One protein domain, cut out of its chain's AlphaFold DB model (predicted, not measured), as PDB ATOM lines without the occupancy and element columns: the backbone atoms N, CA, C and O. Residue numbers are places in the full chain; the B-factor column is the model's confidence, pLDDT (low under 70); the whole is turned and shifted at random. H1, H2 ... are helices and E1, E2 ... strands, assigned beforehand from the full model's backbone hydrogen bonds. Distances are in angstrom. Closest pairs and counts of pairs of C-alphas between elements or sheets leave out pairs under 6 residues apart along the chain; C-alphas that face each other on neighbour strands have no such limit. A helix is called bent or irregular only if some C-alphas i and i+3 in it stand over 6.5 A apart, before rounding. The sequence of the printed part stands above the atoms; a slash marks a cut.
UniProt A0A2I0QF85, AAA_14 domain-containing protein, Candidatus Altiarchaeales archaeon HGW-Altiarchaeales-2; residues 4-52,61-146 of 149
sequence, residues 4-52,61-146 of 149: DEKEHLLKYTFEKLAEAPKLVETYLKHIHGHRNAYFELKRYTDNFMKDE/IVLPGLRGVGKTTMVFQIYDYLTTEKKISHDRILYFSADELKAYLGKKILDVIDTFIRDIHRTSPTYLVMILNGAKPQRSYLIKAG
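This is residues 4 to 52 and 61 to 146 of the 149 residues of the protein "AAA_14 domain-containing protein" of Candidatus Altiarchaeales archaeon HGW-Altiarchaeales-2 (UniProt A0A2I0QF85). A short ribbon of two parallel strands, E1 and E2, lies in the middle of the domain, with helices around it: the bent helix H1 passes along the E1 side, and H3 and H5 lie by the two strands without meeting each other. H2 packs on H3 away from the strands, H4 follows directly on the end of E1, and H6 comes after H5 by a tight link, turned from it by a steep tilt of 61 degrees, with its centre the farthest of the elements from the mean of the C-alphas, at 17.5 A. The printed part has 135 residues, with six named helices and two named strands in the order H1 H2 H3 E1 H4 H5 H6 E2, and its class is mostly helix. It is compact, with a radius of gyration of the C-alphas of 15.3 A, and spans 42 by 39 by 25 A.

E1, residues 93 to 97, and E2, residues 141 to 145, are parallel neighbours at 23 degrees; N 94 and O 141 are 2.8 A apart and N 143 and O 94 2.9 A, both within hydrogen-bond range. With H4, residues 98 to 105, H5, residues 109 to 120, and H6, residues 125 to 132, between them, they form a strand-helix-strand unit, two parallel strands joined through helices. H1, residues 4 to 28, was assigned as one helix by its hydrogen bonds but is bent: C-alphas 18 and 21 are 6.9 A apart, and its arms H1a, residues 4 to 18, and H1b, residues 21 to 28, stand at a steep tilt of 50 degrees. The closest C-alphas of H1a and E1, those of Leu 17 and Leu 94, are 5.7 A apart. H1a touches H5 with residues 9 to 13 alone, about perpendicular at 81 degrees, the closest C-alphas being those of Leu 10 and Thr 115, 6.3 A apart. H1b touches H3, residues 71 to 84, at Val 24 and Phe 76, their closest C-alphas 5.5 A apart. H3 touches H2, residues 36 to 50, at a steep tilt of 45 degrees, the same way, with C-alphas 38 and 74 closest at 5.6 A. H5 and H6 only just touch, with 3 pairs of C-alphas within 8 A, the closest those of Ile 117 and Pro 125 at 6.5 A. H4 and H5 are close but not clearly touching, with C-alphas 98 and 109 closest at 6.7 A. Every O i to N i+4 pair is within hydrogen-bond range in H1a, H1b, H2, H3, H4 and H6, and 7 of 8 in H5.

H1a begins at C-alpha 4, (-19.144, -19.390, -15.191), and is 21.2 A long; H2 is 21.5 A, H3 19.8 A and H5 15.7 A. E1 measures 13.7 A, and E2, 13.2 A, ends at C-alpha 145, (-19.024, -3.491, 6.484).

The C-alphas farthest apart, of Asp 4 and Asn 36, are 44.8 A apart. Residues 53 to 60 are not printed, and C-alphas 52 and 61 are 17.8 A apart across the cut. Of the links that are printed whole, none is long. The mean pLDDT of the printed part is 79.8; residues 51 to 52 and 123 to 146 are under 70.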
ATOM      1  N   ASP A   4     -18.486 -18.782 -16.349       83.81
ATOM      2  CA  ASP A   4     -19.144 -19.390 -15.191       83.81
ATOM      3  C   ASP A   4     -18.917 -18.569 -13.908       83.81
ATOM      4  O   ASP A   4     -19.846 -18.155 -13.220       83.81
ATOM      5  N   GLU A   5     -17.670 -18.178 -13.644       84.88
ATOM      6  CA  GLU A   5     -17.313 -17.314 -12.519       84.88
ATOM      7  C   GLU A   5     -18.010 -15.947 -12.573       84.88
ATOM      8  O   GLU A   5     -18.359 -15.390 -11.528       84.88
ATOM      9  N   LYS A   6     -18.199 -15.391 -13.781       86.38
ATOM     10  CA  LYS A   6     -18.916 -14.124 -13.962       86.38
ATOM     11  C   LYS A   6     -20.390 -14.283 -13.610       86.38
ATOM     12  O   LYS A   6     -20.944 -13.433 -12.917       86.38
ATOM     13  N   GLU A   7     -21.011 -15.355 -14.084       89.44
ATOM     14  CA  GLU A   7     -22.416 -15.654 -13.825       89.44
ATOM     15  C   GLU A   7     -22.673 -15.883 -12.331       89.44
ATOM     16  O   GLU A   7     -23.592 -15.292 -11.762       89.44
ATOM     17  N   HIS A   8     -21.796 -16.637 -11.666       89.81
ATOM     18  CA  HIS A   8     -21.845 -16.843 -10.221       89.81
ATOM     19  C   HIS A   8     -21.764 -15.529  -9.434       89.81
ATOM     20  O   HIS A   8     -22.543 -15.316  -8.503       89.81
ATOM     21  N   LEU A   9     -20.852 -14.627  -9.809       91.06
ATOM     22  CA  LEU A   9     -20.697 -13.333  -9.144       91.06
ATOM     23  C   LEU A   9     -21.889 -12.398  -9.393       91.06
ATOM     24  O   LEU A   9     -22.327 -11.691  -8.481       91.06
ATOM     25  N   LEU A  10     -22.433 -12.409 -10.610       92.12
ATOM     26  CA  LEU A  10     -23.635 -11.657 -10.960       92.12
ATOM     27  C   LEU A  10     -24.835 -12.133 -10.142       92.12
ATOM     28  O   LEU A  10     -25.509 -11.317  -9.514       92.12
ATOM     29  N   LYS A  11     -25.056 -13.451 -10.096       92.81
ATOM     30  CA  LYS A  11     -26.118 -14.069  -9.301       92.81
ATOM     31  C   LYS A  11     -25.981 -13.707  -7.824       92.81
ATOM     32  O   LYS A  11     -26.934 -13.199  -7.243       92.81
ATOM     33  N   TYR A  12     -24.782 -13.867  -7.261       93.12
ATOM     34  CA  TYR A  12     -24.484 -13.458  -5.888       93.12
ATOM     35  C   TYR A  12     -24.850 -11.988  -5.638       93.12
ATOM     36  O   TYR A  12     -25.511 -11.660  -4.657       93.12
ATOM     37  N   THR A  13     -24.458 -11.085  -6.540       92.94
ATOM     38  CA  THR A  13     -24.708  -9.646  -6.374       92.94
ATOM     39  C   THR A  13     -26.207  -9.329  -6.411       92.94
ATOM     40  O   THR A  13     -26.684  -8.536  -5.598       92.94
ATOM     41  N   PHE A  14     -26.974  -9.985  -7.289       93.31
ATOM     42  CA  PHE A  14     -28.435  -9.867  -7.313       93.31
ATOM     43  C   PHE A  14     -29.093 -10.389  -6.037       93.31
ATOM     44  O   PHE A  14     -29.980  -9.729  -5.496       93.31
ATOM     45  N   GLU A  15     -28.648 -11.540  -5.533       94.00
ATOM     46  CA  GLU A  15     -29.149 -12.103  -4.278       94.00
ATOM     47  C   GLU A  15     -28.940 -11.119  -3.121       94.00
ATOM     48  O   GLU A  15     -29.872 -10.856  -2.363       94.00
ATOM     49  N   LYS A  16     -27.775 -10.464  -3.040       94.06
ATOM     50  CA  LYS A  16     -27.507  -9.468  -1.988       94.06
ATOM     51  C   LYS A  16     -28.359  -8.210  -2.088       94.06
ATOM     52  O   LYS A  16     -28.770  -7.688  -1.051       94.06
ATOM     53  N   LEU A  17     -28.688  -7.755  -3.294       93.50
ATOM     54  CA  LEU A  17     -29.649  -6.662  -3.471       93.50
ATOM     55  C   LEU A  17     -31.056  -7.056  -3.007       93.50
ATOM     56  O   LEU A  17     -31.738  -6.250  -2.376       93.50
ATOM     57  N   ALA A  18     -31.478  -8.293  -3.278       93.75
ATOM     58  CA  ALA A  18     -32.782  -8.799  -2.858       93.75
ATOM     59  C   ALA A  18     -32.864  -9.069  -1.343       93.75
ATOM     60  O   ALA A  18     -33.914  -8.870  -0.730       93.75
ATOM     61  N   GLU A  19     -31.768  -9.510  -0.722       94.94
ATOM     62  CA  GLU A  19     -31.698  -9.843   0.707       94.94
ATOM     63  C   GLU A  19     -31.626  -8.605   1.611       94.94
ATOM     64  O   GLU A  19     -32.217  -8.599   2.698       94.94
ATOM     65  N   ALA A  20     -30.912  -7.559   1.184       94.25
ATOM     66  CA  ALA A  20     -30.595  -6.406   2.026       94.25
ATOM     67  C   ALA A  20     -31.818  -5.739   2.695       94.25
ATOM     68  O   ALA A  20     -31.753  -5.514   3.907       94.25
ATOM     69  N   PRO A  21     -32.949  -5.478   2.004       95.19
ATOM     70  CA  PRO A  21     -34.114  -4.846   2.626       95.19
ATOM     71  C   PRO A  21     -34.668  -5.664   3.795       95.19
ATOM     72  O   PRO A  21     -34.918  -5.132   4.876       95.19
ATOM     73  N   LYS A  22     -34.785  -6.984   3.606       96.00
ATOM     74  CA  LYS A  22     -35.314  -7.897   4.625       96.00
ATOM     75  C   LYS A  22     -34.365  -8.028   5.814       96.00
ATOM     76  O   LYS A  22     -34.818  -8.129   6.956       96.00
ATOM     77  N   LEU A  23     -33.054  -8.020   5.562       94.25
ATOM     78  CA  LEU A  23     -32.044  -8.016   6.621       94.25
ATOM     79  C   LEU A  23     -32.147  -6.756   7.480       94.25
ATOM     80  O   LEU A  23     -32.140  -6.858   8.706       94.25
ATOM     81  N   VAL A  24     -32.283  -5.590   6.847       95.50
ATOM     82  CA  VAL A  24     -32.412  -4.301   7.537       95.50
ATOM     83  C   VAL A  24     -33.682  -4.266   8.380       95.50
ATOM     84  O   VAL A  24     -33.598  -3.988   9.575       95.50
ATOM     85  N   GLU A  25     -34.827  -4.638   7.805       94.62
ATOM     86  CA  GLU A  25     -36.102  -4.723   8.528       94.62
ATOM     87  C   GLU A  25     -35.987  -5.642   9.753       94.62
ATOM     88  O   GLU A  25     -36.304  -5.250  10.878       94.62
ATOM     89  N   THR A  26     -35.460  -6.853   9.553       94.81
ATOM     90  CA  THR A  26     -35.311  -7.847  10.624       94.81
ATOM     91  C   THR A  26     -34.408  -7.337  11.743       94.81
ATOM     92  O   THR A  26     -34.715  -7.513  12.921       94.81
ATOM     93  N   TYR A  27     -33.290  -6.703  11.390       93.31
ATOM     94  CA  TYR A  27     -32.293  -6.272  12.361       93.31
ATOM     95  C   TYR A  27     -32.726  -5.027  13.139       93.31
ATOM     96  O   TYR A  27     -32.397  -4.897  14.317       93.31
ATOM     97  N   LEU A  28     -33.456  -4.109  12.499       94.94
ATOM     98  CA  LEU A  28     -33.886  -2.856  13.119       94.94
ATOM     99  C   LEU A  28     -35.221  -2.956  13.859       94.94
ATOM    100  O   LEU A  28     -35.511  -2.075  14.663       94.94
ATOM    101  N   LYS A  29     -35.991  -4.037  13.680       93.31
ATOM    102  CA  LYS A  29     -37.311  -4.248  14.302       93.31
ATOM    103  C   LYS A  29     -37.388  -3.913  15.799       93.31
ATOM    104  O   LYS A  29     -38.417  -3.439  16.271       93.31
ATOM    105  N   HIS A  30     -36.320  -4.184  16.547       90.50
ATOM    106  CA  HIS A  30     -36.247  -3.972  17.999       90.50
ATOM    107  C   HIS A  30     -35.209  -2.921  18.407       90.50
ATOM    108  O   HIS A  30     -34.869  -2.795  19.583       90.50
ATOM    109  N   ILE A  31     -34.663  -2.189  17.437       89.94
ATOM    110  CA  ILE A  31     -33.689  -1.135  17.681       89.94
ATOM    111  C   ILE A  31     -34.435   0.189  17.742       89.94
ATOM    112  O   ILE A  31     -35.050   0.621  16.772       89.94
ATOM    113  N   HIS A  32     -34.340   0.852  18.888       85.44
ATOM    114  CA  HIS A  32     -34.948   2.156  19.104       85.44
ATOM    115  C   HIS A  32     -33.870   3.221  19.292       85.44
ATOM    116  O   HIS A  32     -32.905   3.028  20.034       85.44
ATOM    117  N   GLY A  33     -34.061   4.358  18.624       89.38
ATOM    118  CA  GLY A  33     -33.173   5.511  18.707       89.38
ATOM    119  C   GLY A  33     -31.835   5.340  17.983       89.38
ATOM    120  O   GLY A  33     -31.521   4.311  17.380       89.38
ATOM    121  N   HIS A  34     -31.027   6.394  18.054       91.38
ATOM    122  CA  HIS A  34     -29.744   6.488  17.370       91.38
ATOM    123  C   HIS A  34     -28.633   6.858  18.347       91.38
ATOM    124  O   HIS A  34     -28.831   7.637  19.278       91.38
ATOM    125  N   ARG A  35     -27.438   6.308  18.119       87.75
ATOM    126  CA  ARG A  35     -26.221   6.711  18.841       87.75
ATOM    127  C   ARG A  35     -25.619   7.954  18.188       87.75
ATOM    128  O   ARG A  35     -25.794   8.155  16.993       87.75
ATOM    129  N   ASN A  36     -24.803   8.722  18.911       88.88
ATOM    130  CA  ASN A  36     -24.121   9.900  18.344       88.88
ATOM    131  C   ASN A  36     -23.335   9.586  17.057       88.88
ATOM    132  O   ASN A  36     -23.423  10.321  16.081       88.88
ATOM    133  N   ALA A  37     -22.654   8.438  17.013       89.62
ATOM    134  CA  ALA A  37     -21.911   7.995  15.833       89.62
ATOM    135  C   ALA A  37     -22.791   7.753  14.586       89.62
ATOM    136  O   ALA A  37     -22.296   7.864  13.466       89.62
ATOM    137  N   TYR A  38     -24.090   7.473  14.750       94.25
ATOM    138  CA  TYR A  38     -25.019   7.434  13.619       94.25
ATOM    139  C   TYR A  38     -25.200   8.826  13.003       94.25
ATOM    140  O   TYR A  38     -25.180   8.949  11.784       94.25
ATOM    141  N   PHE A  39     -25.335   9.878  13.815       94.31
ATOM    142  CA  PHE A  39     -25.520  11.236  13.295       94.31
ATOM    143  C   PHE A  39     -24.281  11.731  12.542       94.31
ATOM    144  O   PHE A  39     -24.416  12.396  11.517       94.31
ATOM    145  N   GLU A  40     -23.086  11.330  12.984       91.38
ATOM    146  CA  GLU A  40     -21.843  11.565  12.242       91.38
ATOM    147  C   GLU A  40     -21.868  10.858  10.881       91.38
ATOM    148  O   GLU A  40     -21.692  11.498   9.846       91.38
ATOM    149  N   LEU A  41     -22.182   9.557  10.853       91.88
ATOM    150  CA  LEU A  41     -22.329   8.791   9.610       91.88
ATOM    151  C   LEU A  41     -23.376   9.382   8.662       91.88
ATOM    152  O   LEU A  41     -23.159   9.455   7.450       91.88
ATOM    153  N   LYS A  42     -24.505   9.828   9.210       93.38
ATOM    154  CA  LYS A  42     -25.567  10.499   8.464       93.38
ATOM    155  C   LYS A  42     -25.054  11.797   7.848       93.38
ATOM    156  O   LYS A  42     -25.318  12.039   6.676       93.38
ATOM    157  N   ARG A  43     -24.278  12.596   8.591       90.56
ATOM    158  CA  ARG A  43     -23.660  13.828   8.077       90.56
ATOM    159  C   ARG A  43     -22.701  13.538   6.923       90.56
ATOM    160  O   ARG A  43     -22.805  14.201   5.897       90.56
ATOM    161  N   TYR A  44     -21.826  12.538   7.049       87.25
ATOM    162  CA  TYR A  44     -20.951  12.119   5.944       87.25
ATOM    163  C   TYR A  44     -21.756  11.685   4.715       87.25
ATOM    164  O   TYR A  44     -21.481  12.127   3.604       87.25
ATOM    165  N   THR A  45     -22.810  10.893   4.929       88.12
ATOM    166  CA  THR A  45     -23.717  10.441   3.863       88.12
ATOM    167  C   THR A  45     -24.413  11.620   3.175       88.12
ATOM    168  O   THR A  45     -24.491  11.670   1.949       88.12
ATOM    169  N   ASP A  46     -24.905  12.590   3.948       88.19
ATOM    170  CA  ASP A  46     -25.552  13.797   3.431       88.19
ATOM    171  C   ASP A  46     -24.577  14.686   2.649       88.19
ATOM    172  O   ASP A  46     -24.953  15.222   1.608       88.19
ATOM    173  N   ASN A  47     -23.337  14.826   3.119       84.31
ATOM    174  CA  ASN A  47     -22.301  15.598   2.434       84.31
ATOM    175  C   ASN A  47     -21.916  14.942   1.103       84.31
ATOM    176  O   ASN A  47     -21.943  15.608   0.072       84.31
ATOM    177  N   PHE A  48     -21.686  13.624   1.106       80.81
ATOM    178  CA  PHE A  48     -21.431  12.845  -0.109       80.81
ATOM    179  C   PHE A  48     -22.557  12.995  -1.143       80.81
ATOM    180  O   PHE A  48     -22.317  13.017  -2.346       80.81
ATOM    181  N   MET A  49     -23.809  13.122  -0.695       78.50
ATOM    182  CA  MET A  49     -24.939  13.301  -1.604       78.50
ATOM    183  C   MET A  49     -25.005  14.686  -2.252       78.50
ATOM    184  O   MET A  49     -25.508  14.763  -3.373       78.50
ATOM    185  N   LYS A  50     -24.581  15.736  -1.535       77.38
ATOM    186  CA  LYS A  50     -24.718  17.150  -1.926       77.38
ATOM    187  C   LYS A  50     -23.616  17.629  -2.868       77.38
ATOM    188  O   LYS A  50     -23.891  18.466  -3.719       77.38
ATOM    189  N   ASP A  51     -22.396  17.124  -2.707       64.19
ATOM    190  CA  ASP A  51     -21.250  17.547  -3.514       64.19
ATOM    191  C   ASP A  51     -21.211  16.800  -4.856       64.19
ATOM    192  O   ASP A  51     -20.501  15.813  -5.029       64.19
ATOM    193  N   GLU A  52     -21.991  17.276  -5.830       51.41
ATOM    194  CA  GLU A  52     -21.988  16.744  -7.205       51.41
ATOM    195  C   GLU A  52     -20.686  17.065  -7.972       51.41
ATOM    196  O   GLU A  52     -20.344  16.346  -8.904       51.41
ATOM    197  N   ILE A  61     -16.088   5.288   3.806       83.38
ATOM    198  CA  ILE A  61     -16.136   5.399   5.261       83.38
ATOM    199  C   ILE A  61     -15.657   4.081   5.862       83.38
ATOM    200  O   ILE A  61     -16.125   3.001   5.491       83.38
ATOM    201  N   VAL A  62     -14.739   4.165   6.822       85.06
ATOM    202  CA  VAL A  62     -14.266   3.014   7.596       85.06
ATOM    203  C   VAL A  62     -14.738   3.164   9.036       85.06
ATOM    204  O   VAL A  62     -14.508   4.188   9.670       85.06
ATOM    205  N   LEU A  63     -15.386   2.124   9.564       87.88
ATOM    206  CA  LEU A  63     -15.872   2.075  10.944       87.88
ATOM    207  C   LEU A  63     -14.995   1.140  11.794       87.88
ATOM    208  O   LEU A  63     -15.300  -0.053  11.891       87.88
ATOM    209  N   PRO A  64     -13.906   1.631  12.415       84.50
ATOM    210  CA  PRO A  64     -13.091   0.819  13.314       84.50
ATOM    211  C   PRO A  64     -13.800   0.558  14.656       84.50
ATOM    212  O   PRO A  64     -14.713   1.278  15.058       84.50
ATOM    213  N   GLY A  65     -13.381  -0.491  15.372       83.69
ATOM    214  CA  GLY A  65     -13.759  -0.722  16.773       83.69
ATOM    215  C   GLY A  65     -14.055  -2.180  17.124       83.69
ATOM    216  O   GLY A  65     -14.135  -3.045  16.252       83.69
ATOM    217  N   LEU A  66     -14.305  -2.443  18.406       85.56
ATOM    218  CA  LEU A  66     -14.532  -3.790  18.948       85.56
ATOM    219  C   LEU A  66     -15.842  -4.439  18.466       85.56
ATOM    220  O   LEU A  66     -16.767  -3.775  17.979       85.56
ATOM    221  N   ARG A  67     -15.945  -5.765  18.596       82.19
ATOM    222  CA  ARG A  67     -17.190  -6.502  18.330       82.19
ATOM    223  C   ARG A  67     -18.288  -6.039  19.299       82.19
ATOM    224  O   ARG A  67     -18.017  -5.743  20.453       82.19
ATOM    225  N   GLY A  68     -19.530  -5.957  18.822       83.62
ATOM    226  CA  GLY A  68     -20.687  -5.614  19.663       83.62
ATOM    227  C   GLY A  68     -20.935  -4.116  19.889       83.62
ATOM    228  O   GLY A  68     -21.975  -3.754  20.421       83.62
ATOM    229  N   VAL A  69     -20.066  -3.219  19.408       87.19
ATOM    230  CA  VAL A  69     -20.256  -1.755  19.562       87.19
ATOM    231  C   VAL A  69     -21.372  -1.154  18.685       87.19
ATOM    232  O   VAL A  69     -21.585   0.054  18.712       87.19
ATOM    233  N   GLY A  70     -22.091  -1.973  17.908       89.25
ATOM    234  CA  GLY A  70     -23.234  -1.531  17.095       89.25
ATOM    235  C   GLY A  70     -22.891  -1.030  15.688       89.25
ATOM    236  O   GLY A  70     -23.700  -0.338  15.083       89.25
ATOM    237  N   LYS A  71     -21.719  -1.369  15.134       91.81
ATOM    238  CA  LYS A  71     -21.336  -0.963  13.762       91.81
ATOM    239  C   LYS A  71     -22.339  -1.413  12.703       91.81
ATOM    240  O   LYS A  71     -22.784  -0.600  11.903       91.81
ATOM    241  N   THR A  72     -22.726  -2.687  12.734       91.50
ATOM    242  CA  THR A  72     -23.742  -3.237  11.825       91.50
ATOM    243  C   THR A  72     -25.084  -2.535  12.004       91.50
ATOM    244  O   THR A  72     -25.717  -2.189  11.014       91.50
ATOM    245  N   THR A  73     -25.472  -2.234  13.249       93.56
ATOM    246  CA  THR A  73     -26.674  -1.443  13.544       93.56
ATOM    247  C   THR A  73     -26.623  -0.087  12.854       93.56
ATOM    248  O   THR A  73     -27.566   0.270  12.164       93.56
ATOM    249  N   MET A  74     -25.515   0.648  12.982       93.56
ATOM    250  CA  MET A  74     -25.371   1.961  12.348       93.56
ATOM    251  C   MET A  74     -25.409   1.869  10.820       93.56
ATOM    252  O   MET A  74     -26.064   2.687  10.187       93.56
ATOM    253  N   VAL A  75     -24.769   0.856  10.226       93.56
ATOM    254  CA  VAL A  75     -24.834   0.599   8.776       93.56
ATOM    255  C   VAL A  75     -26.276   0.378   8.315       93.56
ATOM    256  O   VAL A  75     -26.697   0.982   7.332       93.56
ATOM    257  N   PHE A  76     -27.056  -0.425   9.038       95.94
ATOM    258  CA  PHE A  76     -28.462  -0.653   8.702       95.94
ATOM    259  C   PHE A  76     -29.344   0.564   8.959       95.94
ATOM    260  O   PHE A  76     -30.231   0.829   8.160       95.94
ATOM    261  N   GLN A  77     -29.075   1.353   9.998       95.88
ATOM    262  CA  GLN A  77     -29.776   2.621  10.212       95.88
ATOM    263  C   GLN A  77     -29.487   3.631   9.093       95.88
ATOM    264  O   GLN A  77     -30.370   4.395   8.722       95.88
ATOM    265  N   ILE A  78     -28.273   3.641   8.530       95.50
ATOM    266  CA  ILE A  78     -27.971   4.452   7.343       95.50
ATOM    267  C   ILE A  78     -28.685   3.896   6.113       95.50
ATOM    268  O   ILE A  78     -29.251   4.676   5.359       95.50
ATOM    269  N   TYR A  79     -28.715   2.577   5.920       96.00
ATOM    270  CA  TYR A  79     -29.502   1.972   4.843       96.00
ATOM    271  C   TYR A  79     -30.977   2.396   4.930       96.00
ATOM    272  O   TYR A  79     -31.532   2.877   3.947       96.00
ATOM    273  N   ASP A  80     -31.587   2.272   6.110       96.56
ATOM    274  CA  ASP A  80     -32.977   2.660   6.358       96.56
ATOM    275  C   ASP A  80     -33.205   4.161   6.128       96.56
ATOM    276  O   ASP A  80     -34.153   4.553   5.458       96.56
ATOM    277  N   TYR A  81     -32.283   5.017   6.575       96.12
ATOM    278  CA  TYR A  81     -32.306   6.453   6.281       96.12
ATOM    279  C   TYR A  81     -32.295   6.753   4.771       96.12
ATOM    280  O   TYR A  81     -33.051   7.596   4.276       96.12
ATOM    281  N   LEU A  82     -31.441   6.056   4.016       94.12
ATOM    282  CA  LEU A  82     -31.342   6.221   2.569       94.12
ATOM    283  C   LEU A  82     -32.658   5.854   1.869       94.12
ATOM    284  O   LEU A  82     -33.092   6.556   0.953       94.12
ATOM    285  N   THR A  83     -33.318   4.783   2.293       94.69
ATOM    286  CA  THR A  83     -34.534   4.293   1.634       94.69
ATOM    287  C   THR A  83     -35.777   5.054   2.083       94.69
ATOM    288  O   THR A  83     -36.596   5.458   1.254       94.69
ATOM    289  N   THR A  84     -35.917   5.312   3.381       94.81
ATOM    290  CA  THR A  84     -37.130   5.899   3.960       94.81
ATOM    291  C   THR A  84     -37.159   7.417   3.845       94.81
ATOM    292  O   THR A  84     -38.179   7.966   3.417       94.81
ATOM    293  N   GLU A  85     -36.060   8.106   4.152       95.19
ATOM    294  CA  GLU A  85     -35.996   9.571   4.137       95.19
ATOM    295  C   GLU A  85     -35.491  10.104   2.796       95.19
ATOM    296  O   GLU A  85     -36.093  11.014   2.227       95.19
ATOM    297  N   LYS A  86     -34.417   9.519   2.245       90.25
ATOM    298  CA  LYS A  86     -33.853   9.961   0.951       90.25
ATOM    299  C   LYS A  86     -34.534   9.352  -0.269       90.25
ATOM    300  O   LYS A  86     -34.217   9.759  -1.385       90.25
ATOM    301  N   LYS A  87     -35.476   8.422  -0.068       91.06
ATOM    302  CA  LYS A  87     -36.247   7.762  -1.137       91.06
ATOM    303  C   LYS A  87     -35.356   7.102  -2.189       91.06
ATOM    304  O   LYS A  87     -35.675   7.076  -3.378       91.06
ATOM    305  N   ILE A  88     -34.219   6.575  -1.749       86.75
ATOM    306  CA  ILE A  88     -33.328   5.797  -2.591       86.75
ATOM    307  C   ILE A  88     -33.886   4.389  -2.741       86.75
ATOM    308  O   ILE A  88     -34.198   3.724  -1.759       86.75
ATOM    309  N   SER A  89     -33.995   3.935  -3.986       87.88
ATOM    310  CA  SER A  89     -34.475   2.588  -4.282       87.88
ATOM    311  C   SER A  89     -33.488   1.515  -3.805       87.88
ATOM    312  O   SER A  89     -32.275   1.702  -3.860       87.88
ATOM    313  N   HIS A  90     -34.005   0.381  -3.334       88.31
ATOM    314  CA  HIS A  90     -33.208  -0.702  -2.744       88.31
ATOM    315  C   HIS A  90     -32.232  -1.361  -3.721       88.31
ATOM    316  O   HIS A  90     -31.131  -1.727  -3.325       88.31
ATOM    317  N   ASP A  91     -32.610  -1.469  -4.997       86.75
ATOM    318  CA  ASP A  91     -31.758  -1.966  -6.091       86.75
ATOM    319  C   ASP A  91     -30.529  -1.089  -6.312       86.75
ATOM    320  O   ASP A  91     -29.549  -1.506  -6.919       86.75
ATOM    321  N   ARG A  92     -30.573   0.126  -5.775       87.69
ATOM    322  CA  ARG A  92     -29.458   1.033  -5.762       87.69
ATOM    323  C   ARG A  92     -28.609   0.836  -4.524       87.69
ATOM    324  O   ARG A  92     -27.577   1.443  -4.518       87.69
ATOM    325  N   ILE A  93     -28.923   0.055  -3.492       91.12
ATOM    326  CA  ILE A  93     -28.071  -0.041  -2.289       91.12
ATOM    327  C   ILE A  93     -27.567  -1.465  -2.078       91.12
ATOM    328  O   ILE A  93     -28.290  -2.338  -1.605       91.12
ATOM    329  N   LEU A  94     -26.284  -1.675  -2.358       92.88
ATOM    330  CA  LEU A  94     -25.597  -2.942  -2.180       92.88
ATOM    331  C   LEU A  94     -24.991  -3.051  -0.774       92.88
ATOM    332  O   LEU A  94     -24.092  -2.294  -0.396       92.88
ATOM    333  N   TYR A  95     -25.454  -4.054  -0.031       93.50
ATOM    334  CA  TYR A  95     -24.876  -4.513   1.228       93.50
ATOM    335  C   TYR A  95     -24.466  -5.979   1.085       93.50
ATOM    336  O   TYR A  95     -25.268  -6.803   0.658       93.50
ATOM    337  N   PHE A  96     -23.232  -6.319   1.453       91.94
ATOM    338  CA  PHE A  96     -22.729  -7.692   1.379       91.94
ATOM    339  C   PHE A  96     -21.609  -7.939   2.398       91.94
ATOM    340  O   PHE A  96     -20.981  -7.006   2.908       91.94
ATOM    341  N   SER A  97     -21.352  -9.216   2.687       87.44
ATOM    342  CA  SER A  97     -20.306  -9.652   3.612       87.44
ATOM    343  C   SER A  97     -18.986  -9.903   2.883       87.44
ATOM    344  O   SER A  97     -18.907 -10.725   1.970       87.44
ATOM    345  N   ALA A  98     -17.913  -9.241   3.324       85.25
ATOM    346  CA  ALA A  98     -16.571  -9.505   2.805       85.25
ATOM    347  C   ALA A  98     -16.046 -10.902   3.195       85.25
ATOM    348  O   ALA A  98     -15.285 -11.499   2.432       85.25
ATOM    349  N   ASP A  99     -16.468 -11.427   4.353       83.62
ATOM    350  CA  ASP A  99     -16.118 -12.781   4.804       83.62
ATOM    351  C   ASP A  99     -16.719 -13.825   3.848       83.62
ATOM    352  O   ASP A  99     -16.028 -14.747   3.421       83.62
ATOM    353  N   GLU A 100     -17.986 -13.638   3.464       82.56
ATOM    354  CA  GLU A 100     -18.707 -14.519   2.538       82.56
ATOM    355  C   GLU A 100     -18.051 -14.503   1.151       82.56
ATOM    356  O   GLU A 100     -17.746 -15.549   0.580       82.56
ATOM    357  N   LEU A 101     -17.735 -13.311   0.645       84.81
ATOM    358  CA  LEU A 101     -17.096 -13.156  -0.656       84.81
ATOM    359  C   LEU A 101     -15.750 -13.893  -0.748       84.81
ATOM    360  O   LEU A 101     -15.453 -14.546  -1.752       84.81
ATOM    361  N   LYS A 102     -14.940 -13.811   0.315       81.88
ATOM    362  CA  LYS A 102     -13.642 -14.486   0.379       81.88
ATOM    363  C   LYS A 102     -13.800 -15.999   0.538       81.88
ATOM    364  O   LYS A 102     -13.081 -16.741  -0.123       81.88
ATOM    365  N   ALA A 103     -14.701 -16.441   1.415       76.12
ATOM    366  CA  ALA A 103     -14.853 -17.848   1.771       76.12
ATOM    367  C   ALA A 103     -15.530 -18.685   0.677       76.12
ATOM    368  O   ALA A 103     -15.126 -19.824   0.464       76.12
ATOM    369  N   TYR A 104     -16.537 -18.136  -0.012       70.00
ATOM    370  CA  TYR A 104     -17.375 -18.911  -0.935       70.00
ATOM    371  C   TYR A 104     -17.034 -18.706  -2.408       70.00
ATOM    372  O   TYR A 104     -17.224 -19.618  -3.204       70.00
ATOM    373  N   LEU A 105     -16.528 -17.528  -2.782       74.62
ATOM    374  CA  LEU A 105     -16.293 -17.186  -4.189       74.62
ATOM    375  C   LEU A 105     -14.806 -16.996  -4.520       74.62
ATOM    376  O   LEU A 105     -14.438 -16.942  -5.693       74.62
ATOM    377  N   GLY A 106     -13.940 -16.862  -3.506       80.69
ATOM    378  CA  GLY A 106     -12.525 -16.536  -3.710       80.69
ATOM    379  C   GLY A 106     -12.320 -15.195  -4.428       80.69
ATOM    380  O   GLY A 106     -11.297 -14.996  -5.084       80.69
ATOM    381  N   LYS A 107     -13.303 -14.287  -4.343       84.50
ATOM    382  CA  LYS A 107     -13.311 -13.005  -5.061       84.50
ATOM    383  C   LYS A 107     -12.921 -11.842  -4.159       84.50
ATOM    384  O   LYS A 107     -12.935 -11.917  -2.928       84.50
ATOM    385  N   LYS A 108     -12.541 -10.741  -4.797       87.12
ATOM    386  CA  LYS A 108     -12.207  -9.472  -4.159       87.12
ATOM    387  C   LYS A 108     -13.445  -8.597  -4.103       87.12
ATOM    388  O   LYS A 108     -14.301  -8.634  -4.976       87.12
ATOM    389  N   ILE A 109     -13.477  -7.717  -3.109       87.81
ATOM    390  CA  ILE A 109     -14.517  -6.692  -2.955       87.81
ATOM    391  C   ILE A 109     -14.724  -5.892  -4.245       87.81
ATOM    392  O   ILE A 109     -15.860  -5.614  -4.608       87.81
ATOM    393  N   LEU A 110     -13.632  -5.570  -4.945       86.94
ATOM    394  CA  LEU A 110     -13.686  -4.848  -6.214       86.94
ATOM    395  C   LEU A 110     -14.476  -5.601  -7.290       86.94
ATOM    396  O   LEU A 110     -15.183  -4.953  -8.048       86.94
ATOM    397  N   ASP A 111     -14.442  -6.936  -7.304       89.62
ATOM    398  CA  ASP A 111     -15.148  -7.730  -8.313       89.62
ATOM    399  C   ASP A 111     -16.676  -7.564  -8.171       89.62
ATOM    400  O   ASP A 111     -17.389  -7.391  -9.161       89.62
ATOM    401  N   VAL A 112     -17.189  -7.554  -6.932       90.12
ATOM    402  CA  VAL A 112     -18.620  -7.318  -6.648       90.12
ATOM    403  C   VAL A 112     -19.011  -5.885  -6.998       90.12
ATOM    404  O   VAL A 112     -20.064  -5.658  -7.588       90.12
ATOM    405  N   ILE A 113     -18.161  -4.914  -6.655       88.25
ATOM    406  CA  ILE A 113     -18.401  -3.497  -6.960       88.25
ATOM    407  C   ILE A 113     -18.478  -3.284  -8.473       88.25
ATOM    408  O   ILE A 113     -19.408  -2.639  -8.952       88.25
ATOM    409  N   ASP A 114     -17.533  -3.846  -9.227       87.31
ATOM    410  CA  ASP A 114     -17.527  -3.758 -10.684       87.31
ATOM    411  C   ASP A 114     -18.766  -4.422 -11.287       87.31
ATOM    412  O   ASP A 114     -19.386  -3.835 -12.171       87.31
ATOM    413  N   THR A 115     -19.171  -5.591 -10.785       89.75
ATOM    414  CA  THR A 115     -20.383  -6.296 -11.239       89.75
ATOM    415  C   THR A 115     -21.639  -5.459 -10.991       89.75
ATOM    416  O   THR A 115     -22.475  -5.278 -11.877       89.75
ATOM    417  N   PHE A 116     -21.753  -4.876  -9.797       88.75
ATOM    418  CA  PHE A 116     -22.857  -3.998  -9.432       88.75
ATOM    419  C   PHE A 116     -22.944  -2.773 -10.354       88.75
ATOM    420  O   PHE A 116     -24.005  -2.455 -10.888       88.75
ATOM    421  N   ILE A 117     -21.821  -2.108 -10.609       85.62
ATOM    422  CA  ILE A 117     -21.789  -0.918 -11.462       85.62
ATOM    423  C   ILE A 117     -22.048  -1.284 -12.935       85.62
ATOM    424  O   ILE A 117     -22.925  -0.704 -13.580       85.62
ATOM    425  N   ARG A 118     -21.294  -2.249 -13.468       83.44
ATOM    426  CA  ARG A 118     -21.223  -2.548 -14.906       83.44
ATOM    427  C   ARG A 118     -22.348  -3.420 -15.407       83.44
ATOM    428  O   ARG A 118     -22.897  -3.132 -16.465       83.44
ATOM    429  N   ASP A 119     -22.679  -4.475 -14.680       84.62
ATOM    430  CA  ASP A 119     -23.623  -5.476 -15.167       84.62
ATOM    431  C   ASP A 119     -25.050  -5.178 -14.678       84.62
ATOM    432  O   ASP A 119     -25.999  -5.306 -15.454       84.62
ATOM    433  N   ILE A 120     -25.211  -4.706 -13.435       80.25
ATOM    434  CA  ILE A 120     -26.538  -4.401 -12.867       80.25
ATOM    435  C   ILE A 120     -27.016  -3.015 -13.294       80.25
ATOM    436  O   ILE A 120     -28.093  -2.881 -13.874       80.25
ATOM    437  N   HIS A 121     -26.205  -1.981 -13.079       80.25
ATOM    438  CA  HIS A 121     -26.591  -0.611 -13.425       80.25
ATOM    439  C   HIS A 121     -26.210  -0.188 -14.841       80.25
ATOM    440  O   HIS A 121     -26.502   0.941 -15.236       80.25
ATOM    441  N   ARG A 122     -25.598  -1.098 -15.615       76.31
ATOM    442  CA  ARG A 122     -25.216  -0.890 -17.023       76.31
ATOM    443  C   ARG A 122     -24.470   0.423 -17.242       76.31
ATOM    444  O   ARG A 122     -24.592   1.062 -18.284       76.31
ATOM    445  N   THR A 123     -23.706   0.823 -16.236       61.78
ATOM    446  CA  THR A 123     -22.923   2.049 -16.231       61.78
ATOM    447  C   THR A 123     -21.461   1.684 -16.025       61.78
ATOM    448  O   THR A 123     -21.130   0.553 -15.691       61.78
ATOM    449  N   SER A 124     -20.531   2.591 -16.278       52.06
ATOM    450  CA  SER A 124     -19.131   2.347 -15.918       52.06
ATOM    451  C   SER A 124     -18.786   3.165 -14.679       52.06
ATOM    452  O   SER A 124     -19.424   4.192 -14.448       52.06
ATOM    453  N   PRO A 125     -17.773   2.779 -13.882       53.09
ATOM    454  CA  PRO A 125     -17.286   3.640 -12.804       53.09
ATOM    455  C   PRO A 125     -16.956   5.053 -13.321       53.09
ATOM    456  O   PRO A 125     -17.267   6.049 -12.677       53.09
ATOM    457  N   THR A 126     -16.429   5.139 -14.546       40.19
ATOM    458  CA  THR A 126     -16.146   6.385 -15.269       40.19
ATOM    459  C   THR A 126     -17.419   7.137 -15.678       40.19
ATOM    460  O   THR A 126     -17.454   8.358 -15.589       40.19
ATOM    461  N   TYR A 127     -18.483   6.435 -16.077       43.16
ATOM    462  CA  TYR A 127     -19.777   7.036 -16.411       43.16
ATOM    463  C   TYR A 127     -20.557   7.463 -15.163       43.16
ATOM    464  O   TYR A 127     -21.274   8.444 -15.232       43.16
ATOM    465  N   LEU A 128     -20.389   6.804 -14.010       44.78
ATOM    466  CA  LEU A 128     -20.885   7.289 -12.715       44.78
ATOM    467  C   LEU A 128     -20.253   8.638 -12.362       44.78
ATOM    468  O   LEU A 128     -20.970   9.566 -12.007       44.78
ATOM    469  N   VAL A 129     -18.935   8.772 -12.540       40.34
ATOM    470  CA  VAL A 129     -18.226  10.053 -12.383       40.34
ATOM    471  C   VAL A 129     -18.702  11.083 -13.419       40.34
ATOM    472  O   VAL A 129     -18.897  12.245 -13.082       40.34
ATOM    473  N   MET A 130     -18.966  10.679 -14.664       29.72
ATOM    474  CA  MET A 130     -19.454  11.577 -15.724       29.72
ATOM    475  C   MET A 130     -20.926  12.005 -15.536       29.72
ATOM    476  O   MET A 130     -21.279  13.137 -15.844       29.72
ATOM    477  N   ILE A 131     -21.769  11.131 -14.975       37.09
ATOM    478  CA  ILE A 131     -23.175  11.377 -14.603       37.09
ATOM    479  C   ILE A 131     -23.267  12.336 -13.410       37.09
ATOM    480  O   ILE A 131     -24.147  13.199 -13.392       37.09
ATOM    481  N   LEU A 132     -22.347  12.224 -12.444       42.34
ATOM    482  CA  LEU A 132     -22.208  13.185 -11.343       42.34
ATOM    483  C   LEU A 132     -21.799  14.582 -11.844       42.34
ATOM    484  O   LEU A 132     -22.270  15.569 -11.300       42.34
ATOM    485  N   ASN A 133     -21.044  14.659 -12.945       36.75
ATOM    486  CA  ASN A 133     -20.631  15.908 -13.594       36.75
ATOM    487  C   ASN A 133     -21.662  16.503 -14.590       36.75
ATOM    488  O   ASN A 133     -21.300  17.392 -15.360       36.75
ATOM    489  N   GLY A 134     -22.936  16.063 -14.598       39.81
ATOM    490  CA  GLY A 134     -23.998  16.853 -15.252       39.81
ATOM    491  C   GLY A 134     -25.112  16.162 -16.050       39.81
ATOM    492  O   GLY A 134     -25.650  16.801 -16.953       39.81
ATOM    493  N   ALA A 135     -25.547  14.928 -15.755       33.66
ATOM    494  CA  ALA A 135     -26.765  14.391 -16.395       33.66
ATOM    495  C   ALA A 135     -27.561  13.407 -15.510       33.66
ATOM    496  O   ALA A 135     -27.079  12.336 -15.164       33.66
ATOM    497  N   LYS A 136     -28.820  13.731 -15.170       36.84
ATOM    498  CA  LYS A 136     -29.789  12.821 -14.499       36.84
ATOM    499  C   LYS A 136     -30.220  11.655 -15.426       36.84
ATOM    500  O   LYS A 136     -30.338  11.921 -16.619       36.84
ATOM    501  N   PRO A 137     -30.693  10.473 -14.936       45.53
ATOM    502  CA  PRO A 137     -30.603   9.854 -13.598       45.53
ATOM    503  C   PRO A 137     -30.200   8.343 -13.585       45.53
ATOM    504  O   PRO A 137     -30.390   7.633 -14.563       45.53
ATOM    505  N   GLN A 138     -29.759   7.847 -12.416       36.03
ATOM    506  CA  GLN A 138     -30.123   6.592 -11.699       36.03
ATOM    507  C   GLN A 138     -28.912   6.075 -10.878       36.03
ATOM    508  O   GLN A 138     -28.085   5.326 -11.381       36.03
ATOM    509  N   ARG A 139     -28.766   6.556  -9.628       44.06
ATOM    510  CA  ARG A 139     -27.617   6.275  -8.729       44.06
ATOM    511  C   ARG A 139     -27.603   4.841  -8.214       44.06
ATOM    512  O   ARG A 139     -28.659   4.263  -8.079       44.06
ATOM    513  N   SER A 140     -26.438   4.368  -7.791       34.16
ATOM    514  CA  SER A 140     -26.223   3.105  -7.079       34.16
ATOM    515  C   SER A 140     -25.223   3.361  -5.946       34.16
ATOM    516  O   SER A 140     -24.346   4.207  -6.071       34.16
ATOM    517  N   TYR A 141     -25.380   2.674  -4.831       43.00
ATOM    518  CA  TYR A 141     -24.882   2.906  -3.481       43.00
ATOM    519  C   TYR A 141     -24.270   1.590  -3.010       43.00
ATOM    520  O   TYR A 141     -24.827   0.518  -3.219       43.00
ATOM    521  N   LEU A 142     -23.123   1.669  -2.353       33.38
ATOM    522  CA  LEU A 142     -22.386   0.523  -1.846       33.38
ATOM    523  C   LEU A 142     -22.048   0.802  -0.385       33.38
ATOM    524  O   LEU A 142     -21.337   1.764  -0.102       33.38
ATOM    525  N   ILE A 143     -22.519  -0.034   0.540       33.94
ATOM    526  CA  ILE A 143     -22.137   0.057   1.953       33.94
ATOM    527  C   ILE A 143     -21.317  -1.181   2.323       33.94
ATOM    528  O   ILE A 143     -21.835  -2.291   2.436       33.94
ATOM    529  N   LYS A 144     -20.012  -0.981   2.530       31.92
ATOM    530  CA  LYS A 144     -19.071  -2.018   2.966       31.92
ATOM    531  C   LYS A 144     -18.986  -2.048   4.493       31.92
ATOM    532  O   LYS A 144     -18.494  -1.107   5.108       31.92
ATOM    533  N   ALA A 145     -19.370  -3.168   5.101       30.73
ATOM    534  CA  ALA A 145     -19.024  -3.491   6.484       30.73
ATOM    535  C   ALA A 145     -17.846  -4.482   6.485       30.73
ATOM    536  O   ALA A 145     -17.993  -5.642   6.110       30.73
ATOM    537  N   GLY A 146     -16.657  -4.008   6.863       30.42
ATOM    538  CA  GLY A 146     -15.459  -4.834   7.023       30.42
ATOM    539  C   GLY A 146     -15.238  -5.228   8.481       30.42
ATOM    540  O   GLY A 146     -15.320  -4.391   9.380       30.42
TER     541      GLY A 146